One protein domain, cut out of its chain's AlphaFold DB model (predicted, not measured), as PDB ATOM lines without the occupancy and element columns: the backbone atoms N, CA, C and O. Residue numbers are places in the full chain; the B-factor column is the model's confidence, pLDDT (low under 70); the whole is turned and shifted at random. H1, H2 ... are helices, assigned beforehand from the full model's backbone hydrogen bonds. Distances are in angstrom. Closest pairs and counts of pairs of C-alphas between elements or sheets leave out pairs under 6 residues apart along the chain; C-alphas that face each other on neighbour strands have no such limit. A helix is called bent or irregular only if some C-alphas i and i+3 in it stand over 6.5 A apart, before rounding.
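What this domain is: This is residues 318 to 379 of the 493 residues of an uncharacterized protein of Gluconobacter frateurii NBRC 101659 (UniProt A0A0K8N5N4). A helical hairpin of H2 and H3, side by side, stands in the middle, with H1 set crosswise near the H2 side and H4 packed crosswise on the H3 side. H1 and H4 both come to the hairpin near its open end, away from the turn at residues 352 to 354. The printed part has 62 residues with four named helices, H1 to H4 in chain order, and no named strand; its class is all helix. It is compact and rounded, with a radius of gyration of the C-alphas of 10.9 A and spans of 28 by 26 by 19 A.

Where its parts are: H2, the longest helix, holds residues 339 to 351 and is 18.1 A long, from C-alpha 339 at (53.039, -40.963, 1.966) to C-alpha 351 at (54.026, -58.980, 0.294). H3 is residues 355 to 361, 10.5 A; it is irregular, but only just, with C-alphas 356 and 359 6.6 A apart. H1 is residues 318 to 326, 12.3 A, beginning at C-alpha 318 (39.529, -46.358, -10.085). H4 is residues 368 to 377, 14.2 A, ending at C-alpha 377 (43.428, -48.414, 11.002).

How they stand to each other: H2 and H3 form a hairpin and touch, opposite ways at a shallow tilt of 11 degrees; their closest C-alphas, of Ala 345 and Ala 358, are 4.7 A apart. H3 touches H4, about perpendicular at 75 degrees, with the closest C-alphas, of Phe 360 and Ser 374, 4.5 A apart. H1 and H2 are close but not clearly touching, about perpendicular at 77 degrees; the closest C-alphas, of Phe 324 and Leu 342, are 7.5 A apart. H1 is apart from H3 and H4, and H2 from H4. In H1, H2 and H4 every O i to N i+4 pair is within hydrogen-bond range; in H3 1 of 3 is, beside 2 of 4 O i to N i+3 pairs.

The domain as a whole: The two C-alphas farthest apart, of Lys 326 and Ser 369, are 28.7 A apart. The printed part has no cut. The link from H1 to H2, residues 327 to 338, is long, that from H2 to H3 is tight, and that from H3 to H4 is short. Mean pLDDT of the printed part is 86.5; residue 353 and residues 376 to 379 are under 70.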
ATOM      1  N   LEU A 318      38.766 -45.693  -9.025       93.88
ATOM      2  CA  LEU A 318      39.529 -46.358 -10.085       93.88
ATOM      3  C   LEU A 318      40.660 -45.495 -10.655       93.88
ATOM      4  O   LEU A 318      41.656 -46.077 -11.074       93.88
ATOM      5  N   GLY A 319      40.506 -44.168 -10.673       93.69
ATOM      6  CA  GLY A 319      41.563 -43.238 -11.071       93.69
ATOM      7  C   GLY A 319      42.642 -43.116  -9.996       93.69
ATOM      8  O   GLY A 319      43.817 -43.239 -10.316       93.69
ATOM      9  N   CYS A 320      42.241 -42.990  -8.724       93.81
ATOM     10  CA  CYS A 320      43.155 -43.066  -7.575       93.81
ATOM     11  C   CYS A 320      43.987 -44.362  -7.614       93.81
ATOM     12  O   CYS A 320      45.212 -44.315  -7.587       93.81
ATOM     13  N   TRP A 321      43.334 -45.509  -7.823       95.50
ATOM     14  CA  TRP A 321      43.995 -46.802  -7.985       95.50
ATOM     15  C   TRP A 321      45.010 -46.816  -9.131       95.50
ATOM     16  O   TRP A 321      46.082 -47.389  -8.980       95.50
ATOM     17  N   ASP A 322      44.681 -46.231 -10.289       94.81
ATOM     18  CA  ASP A 322      45.600 -46.218 -11.435       94.81
ATOM     19  C   ASP A 322      46.872 -45.425 -11.140       94.81
ATOM     20  O   ASP A 322      47.953 -45.862 -11.523       94.81
ATOM     21  N   GLU A 323      46.760 -44.288 -10.456       95.69
ATOM     22  CA  GLU A 323      47.921 -43.475 -10.088       95.69
ATOM     23  C   GLU A 323      48.742 -44.141  -8.980       95.69
ATOM     24  O   GLU A 323      49.962 -44.243  -9.101       95.69
ATOM     25  N   PHE A 324      48.074 -44.707  -7.971       95.12
ATOM     26  CA  PHE A 324      48.723 -45.483  -6.917       95.12
ATOM     27  C   PHE A 324      49.493 -46.683  -7.486       95.12
ATOM     28  O   PHE A 324      50.675 -46.858  -7.199       95.12
ATOM     29  N   TYR A 325      48.862 -47.485  -8.349       92.06
ATOM     30  CA  TYR A 325      49.475 -48.695  -8.904       92.06
ATOM     31  C   TYR A 325      50.663 -48.390  -9.833       92.06
ATOM     32  O   TYR A 325      51.588 -49.192  -9.934       92.06
ATOM     33  N   LYS A 326      50.662 -47.229 -10.504       92.38
ATOM     34  CA  LYS A 326      51.807 -46.749 -11.299       92.38
ATOM     35  C   LYS A 326      52.950 -46.194 -10.441       92.38
ATOM     36  O   LYS A 326      54.037 -46.004 -10.974       92.38
ATOM     37  N   GLY A 327      52.719 -45.934  -9.152       92.06
ATOM     38  CA  GLY A 327      53.679 -45.262  -8.274       92.06
ATOM     39  C   GLY A 327      53.721 -43.741  -8.446       92.06
ATOM     40  O   GLY A 327      54.694 -43.115  -8.043       92.06
ATOM     41  N   ASN A 328      52.685 -43.136  -9.035       93.81
ATOM     42  CA  ASN A 328      52.596 -41.690  -9.251       93.81
ATOM     43  C   ASN A 328      52.087 -40.981  -7.981       93.81
ATOM     44  O   ASN A 328      50.996 -40.407  -7.981       93.81
ATOM     45  N   PHE A 329      52.843 -41.055  -6.885       91.69
ATOM     46  CA  PHE A 329      52.396 -40.594  -5.561       91.69
ATOM     47  C   PHE A 329      52.199 -39.077  -5.441       91.69
ATOM     48  O   PHE A 329      51.445 -38.639  -4.578       91.69
ATOM     49  N   ASP A 330      52.757 -38.292  -6.363       91.62
ATOM     50  CA  ASP A 330      52.551 -36.838  -6.438       91.62
ATOM     51  C   ASP A 330      51.244 -36.440  -7.150       91.62
ATOM     52  O   ASP A 330      50.945 -35.260  -7.339       91.62
ATOM     53  N   SER A 331      50.447 -37.417  -7.595       94.19
ATOM     54  CA  SER A 331      49.194 -37.149  -8.296       94.19
ATOM     55  C   SER A 331      48.183 -36.422  -7.397       94.19
ATOM     56  O   SER A 331      47.920 -36.877  -6.279       94.19
ATOM     57  N   PRO A 332      47.481 -35.383  -7.894       92.88
ATOM     58  CA  PRO A 332      46.402 -34.728  -7.149       92.88
ATOM     59  C   PRO A 332      45.305 -35.694  -6.682       92.88
ATOM     60  O   PRO A 332      44.659 -35.447  -5.665       92.88
ATOM     61  N   MET A 333      45.114 -36.816  -7.387       92.00
ATOM     62  CA  MET A 333      44.155 -37.870  -7.021       92.00
ATOM     63  C   MET A 333      44.521 -38.607  -5.721       92.00
ATOM     64  O   MET A 333      43.648 -39.241  -5.132       92.00
ATOM     65  N   LEU A 334      45.784 -38.534  -5.289       92.19
ATOM     66  CA  LEU A 334      46.319 -39.171  -4.081       92.19
ATOM     67  C   LEU A 334      46.625 -38.173  -2.958       92.19
ATOM     68  O   LEU A 334      46.958 -38.594  -1.860       92.19
ATOM     69  N   SER A 335      46.454 -36.871  -3.201       88.81
ATOM     70  CA  SER A 335      46.797 -35.793  -2.255       88.81
ATOM     71  C   SER A 335      46.118 -35.890  -0.881       88.81
ATOM     72  O   SER A 335      46.619 -35.339   0.093       88.81
ATOM     73  N   GLY A 336      44.984 -36.592  -0.786       85.69
ATOM     74  CA  GLY A 336      44.287 -36.849   0.479       85.69
ATOM     75  C   GLY A 336      44.856 -38.012   1.300       85.69
ATOM     76  O   GLY A 336      44.318 -38.305   2.367       85.69
ATOM     77  N   LEU A 337      45.888 -38.698   0.804       89.56
ATOM     78  CA  LEU A 337      46.539 -39.836   1.451       89.56
ATOM     79  C   LEU A 337      47.955 -39.446   1.881       89.56
ATOM     80  O   LEU A 337      48.666 -38.749   1.159       89.56
ATOM     81  N   SER A 338      48.378 -39.910   3.057       89.31
ATOM     82  CA  SER A 338      49.753 -39.700   3.516       89.31
ATOM     83  C   SER A 338      50.732 -40.587   2.736       89.31
ATOM     84  O   SER A 338      50.368 -41.683   2.298       89.31
ATOM     85  N   GLN A 339      51.988 -40.148   2.594       88.44
ATOM     86  CA  GLN A 339      53.039 -40.963   1.966       88.44
ATOM     87  C   GLN A 339      53.253 -42.289   2.700       88.44
ATOM     88  O   GLN A 339      53.458 -43.324   2.072       88.44
ATOM     89  N   GLU A 340      53.125 -42.277   4.025       88.12
ATOM     90  CA  GLU A 340      53.194 -43.479   4.850       88.12
ATOM     91  C   GLU A 340      52.068 -44.466   4.512       88.12
ATOM     92  O   GLU A 340      52.327 -45.645   4.284       88.12
ATOM     93  N   SER A 341      50.823 -43.986   4.387       88.69
ATOM     94  CA  SER A 341      49.681 -44.818   3.988       88.69
ATOM     95  C   SER A 341      49.878 -45.415   2.592       88.69
ATOM     96  O   SER A 341      49.587 -46.592   2.383       88.69
ATOM     97  N   LEU A 342      50.394 -44.625   1.642       92.12
ATOM     98  CA  LEU A 342      50.705 -45.090   0.288       92.12
ATOM     99  C   LEU A 342      51.809 -46.157   0.296       92.12
ATOM    100  O   LEU A 342      51.662 -47.183  -0.369       92.12
ATOM    101  N   SER A 343      52.878 -45.955   1.070       90.00
ATOM    102  CA  SER A 343      53.966 -46.930   1.204       90.00
ATOM    103  C   SER A 343      53.470 -48.234   1.828       90.00
ATOM    104  O   SER A 343      53.612 -49.289   1.215       90.00
ATOM    105  N   LYS A 344      52.780 -48.166   2.973       89.25
ATOM    106  CA  LYS A 344      52.210 -49.340   3.655       89.25
ATOM    107  C   LYS A 344      51.245 -50.112   2.750       89.25
ATOM    108  O   LYS A 344      51.326 -51.336   2.652       89.25
ATOM    109  N   ALA A 345      50.367 -49.413   2.025       91.12
ATOM    110  CA  ALA A 345      49.439 -50.049   1.086       91.12
ATOM    111  C   ALA A 345      50.180 -50.782  -0.042       91.12
ATOM    112  O   ALA A 345      49.754 -51.858  -0.474       91.12
ATOM    113  N   LYS A 346      51.290 -50.211  -0.521       91.19
ATOM    114  CA  LYS A 346      52.161 -50.843  -1.512       91.19
ATOM    115  C   LYS A 346      52.811 -52.096  -0.924       91.19
ATOM    116  O   LYS A 346      52.698 -53.168  -1.506       91.19
ATOM    117  N   ASP A 347      53.401 -52.009   0.255       88.88
ATOM    118  CA  ASP A 347      54.087 -53.151   0.860       88.88
ATOM    119  C   ASP A 347      53.126 -54.326   1.099       88.88
ATOM    120  O   ASP A 347      53.420 -55.460   0.714       88.88
ATOM    121  N   ILE A 348      51.914 -54.057   1.594       88.81
ATOM    122  CA  ILE A 348      50.858 -55.063   1.806       88.81
ATOM    123  C   ILE A 348      50.441 -55.753   0.499       88.81
ATOM    124  O   ILE A 348      50.315 -56.983   0.425       88.81
ATOM    125  N   LEU A 349      50.247 -54.988  -0.577       88.12
ATOM    126  CA  LEU A 349      49.813 -55.554  -1.855       88.12
ATOM    127  C   LEU A 349      50.868 -56.480  -2.477       88.12
ATOM    128  O   LEU A 349      50.504 -57.519  -3.051       88.12
ATOM    129  N   TRP A 350      52.150 -56.135  -2.336       84.56
ATOM    130  CA  TRP A 350      53.268 -56.900  -2.891       84.56
ATOM    131  C   TRP A 350      53.687 -58.080  -1.997       84.56
ATOM    132  O   TRP A 350      53.938 -59.163  -2.529       84.56
ATOM    133  N   ASN A 351      53.645 -57.933  -0.668       82.81
ATOM    134  CA  ASN A 351      54.026 -58.980   0.294       82.81
ATOM    135  C   ASN A 351      52.888 -59.970   0.620       82.81
ATOM    136  O   ASN A 351      53.101 -60.969   1.302       82.81
ATOM    137  N   LYS A 352      51.681 -59.732   0.089       72.25
ATOM    138  CA  LYS A 352      50.487 -60.603   0.122       72.25
ATOM    139  C   LYS A 352      49.877 -60.925   1.494       72.25
ATOM    140  O   LYS A 352      48.803 -61.528   1.504       72.25
ATOM    141  N   LYS A 353      50.482 -60.523   2.611       69.81
ATOM    142  CA  LYS A 353      49.864 -60.592   3.947       69.81
ATOM    143  C   LYS A 353      48.862 -59.443   4.128       69.81
ATOM    144  O   LYS A 353      49.084 -58.377   3.571       69.81
ATOM    145  N   HIS A 354      47.754 -59.678   4.837       72.31
ATOM    146  CA  HIS A 354      46.735 -58.669   5.201       72.31
ATOM    147  C   HIS A 354      46.233 -57.781   4.050       72.31
ATOM    148  O   HIS A 354      45.992 -56.586   4.188       72.31
ATOM    149  N   ARG A 355      46.032 -58.373   2.866       82.25
ATOM    150  CA  ARG A 355      45.587 -57.643   1.667       82.25
ATOM    151  C   ARG A 355      44.293 -56.842   1.865       82.25
ATOM    152  O   ARG A 355      44.093 -55.860   1.154       82.25
ATOM    153  N   GLY A 356      43.436 -57.235   2.811       80.12
ATOM    154  CA  GLY A 356      42.224 -56.496   3.166       80.12
ATOM    155  C   GLY A 356      42.483 -55.050   3.608       80.12
ATOM    156  O   GLY A 356      41.645 -54.186   3.344       80.12
ATOM    157  N   ASP A 357      43.651 -54.751   4.174       88.25
ATOM    158  CA  ASP A 357      43.967 -53.430   4.731       88.25
ATOM    159  C   ASP A 357      44.243 -52.387   3.648       88.25
ATOM    160  O   ASP A 357      44.027 -51.190   3.846       88.25
ATOM    161  N   ALA A 358      44.675 -52.822   2.458       91.94
ATOM    162  CA  ALA A 358      45.097 -51.916   1.392       91.94
ATOM    163  C   ALA A 358      43.991 -50.923   0.999       91.94
ATOM    164  O   ALA A 358      44.264 -49.751   0.751       91.94
ATOM    165  N   LEU A 359      42.725 -51.353   0.972       93.56
ATOM    166  CA  LEU A 359      41.609 -50.454   0.655       93.56
ATOM    167  C   LEU A 359      41.291 -49.469   1.784       93.56
ATOM    168  O   LEU A 359      40.801 -48.376   1.499       93.56
ATOM    169  N   PHE A 360      41.584 -49.816   3.038       91.62
ATOM    170  CA  PHE A 360      41.465 -48.895   4.167       91.62
ATOM    171  C   PHE A 360      42.594 -47.859   4.136       91.62
ATOM    172  O   PHE A 360      42.321 -46.664   4.180       91.62
ATOM    173  N   LEU A 361      43.841 -48.280   3.919       90.69
ATOM    174  CA  LEU A 361      44.980 -47.363   3.774       90.69
ATOM    175  C   LEU A 361      44.797 -46.378   2.607       90.69
ATOM    176  O   LEU A 361      45.181 -45.215   2.701       90.69
ATOM    177  N   LEU A 362      44.153 -46.822   1.524       92.69
ATOM    178  CA  LEU A 362      43.798 -45.980   0.377       92.69
ATOM    179  C   LEU A 362      42.485 -45.202   0.561       92.69
ATOM    180  O   LEU A 362      42.026 -44.544  -0.377       92.69
ATOM    181  N   GLN A 363      41.853 -45.302   1.733       92.00
ATOM    182  CA  GLN A 363      40.564 -44.695   2.067       92.00
ATOM    183  C   GLN A 363      39.509 -44.879   0.960       92.00
ATOM    184  O   GLN A 363      38.828 -43.939   0.523       92.00
ATOM    185  N   ALA A 364      39.410 -46.109   0.458       93.69
ATOM    186  CA  ALA A 364      38.700 -46.443  -0.770       93.69
ATOM    187  C   ALA A 364      37.172 -46.418  -0.630       93.69
ATOM    188  O   ALA A 364      36.465 -46.310  -1.637       93.69
ATOM    189  N   PHE A 365      36.647 -46.553   0.589       93.44
ATOM    190  CA  PHE A 365      35.225 -46.786   0.844       93.44
ATOM    191  C   PHE A 365      34.407 -45.495   0.902       93.44
ATOM    192  O   PHE A 365      34.839 -44.476   1.430       93.44
ATOM    193  N   GLN A 366      33.207 -45.533   0.317       92.62
ATOM    194  CA  GLN A 366      32.280 -44.401   0.250       92.62
ATOM    195  C   GLN A 366      31.505 -44.192   1.553       92.62
ATOM    196  O   GLN A 366      31.090 -43.075   1.840       92.62
ATOM    197  N   ASN A 367      31.229 -45.267   2.290       90.44
ATOM    198  CA  ASN A 367      30.455 -45.178   3.519       90.44
ATOM    199  C   ASN A 367      31.275 -44.463   4.602       90.44
ATOM    200  O   ASN A 367      32.396 -44.881   4.872       90.44
ATOM    201  N   GLU A 368      30.695 -43.434   5.226       85.88
ATOM    202  CA  GLU A 368      31.348 -42.610   6.253       85.88
ATOM    203  C   GLU A 368      31.896 -43.461   7.403       85.88
ATOM    204  O   GLU A 368      33.030 -43.279   7.812       85.88
ATOM    205  N   SER A 369      31.141 -44.446   7.896       84.25
ATOM    206  CA  SER A 369      31.570 -45.279   9.024       84.25
ATOM    207  C   SER A 369      32.783 -46.144   8.671       84.25
ATOM    208  O   SER A 369      33.721 -46.225   9.457       84.25
ATOM    209  N   VAL A 370      32.805 -46.744   7.475       85.50
ATOM    210  CA  VAL A 370      33.968 -47.518   6.987       85.50
ATOM    211  C   VAL A 370      35.152 -46.598   6.684       85.50
ATOM    212  O   VAL A 370      36.301 -46.939   6.950       85.50
ATOM    213  N   TYR A 371      34.874 -45.411   6.149       83.50
ATOM    214  CA  TYR A 371      35.879 -44.389   5.888       83.50
ATOM    215  C   TYR A 371      36.516 -43.880   7.188       83.50
ATOM    216  O   TYR A 371      37.735 -43.774   7.272       83.50
ATOM    217  N   GLU A 372      35.733 -43.642   8.235       80.44
ATOM    218  CA  GLU A 372      36.267 -43.271   9.542       80.44
ATOM    219  C   GLU A 372      37.106 -44.402  10.128       80.44
ATOM    220  O   GLU A 372      38.237 -44.140  10.524       80.44
ATOM    221  N   LEU A 373      36.641 -45.661  10.084       79.81
ATOM    222  CA  LEU A 373      37.453 -46.825  10.479       79.81
ATOM    223  C   LEU A 373      38.814 -46.835   9.773       79.81
ATOM    224  O   LEU A 373      39.832 -47.090  10.409       79.81
ATOM    225  N   SER A 374      38.851 -46.472   8.489       76.62
ATOM    226  CA  SER A 374      40.089 -46.415   7.711       76.62
ATOM    227  C   SER A 374      41.110 -45.393   8.212       76.62
ATOM    228  O   SER A 374      42.307 -45.630   8.091       76.62
ATOM    229  N   LYS A 375      40.667 -44.303   8.852       73.00
ATOM    230  CA  LYS A 375      41.570 -43.323   9.476       73.00
ATOM    231  C   LYS A 375      42.233 -43.870  10.735       73.00
ATOM    232  O   LYS A 375      43.391 -43.564  10.987       73.00
ATOM    233  N   TRP A 376      41.508 -44.673  11.512       68.06
ATOM    234  CA  TRP A 376      42.027 -45.280  12.741       68.06
ATOM    235  C   TRP A 376      42.965 -46.451  12.441       68.06
ATOM    236  O   TRP A 376      43.983 -46.604  13.111       68.06
ATOM    237  N   HIS A 377      42.660 -47.229  11.399       60.94
ATOM    238  CA  HIS A 377      43.428 -48.414  11.002       60.94
ATOM    239  C   HIS A 377      44.854 -48.099  10.512       60.94
ATOM    240  O   HIS A 377      45.712 -48.973  10.523       60.94
ATOM    241  N   ILE A 378      45.128 -46.856  10.094       55.25
ATOM    242  CA  ILE A 378      46.463 -46.403   9.651       55.25
ATOM    243  C   ILE A 378      47.478 -46.384  10.813       55.25
ATOM    244  O   ILE A 378      48.678 -46.525  10.572       55.25
ATOM    245  N   ASN A 379      47.006 -46.284  12.061       49.53
ATOM    246  CA  ASN A 379      47.845 -46.126  13.255       49.53
ATOM    247  C   ASN A 379      48.076 -47.427  14.044       49.53
ATOM    248  O   ASN A 379      48.619 -47.376  15.145       49.53
TER     249      ASN A 379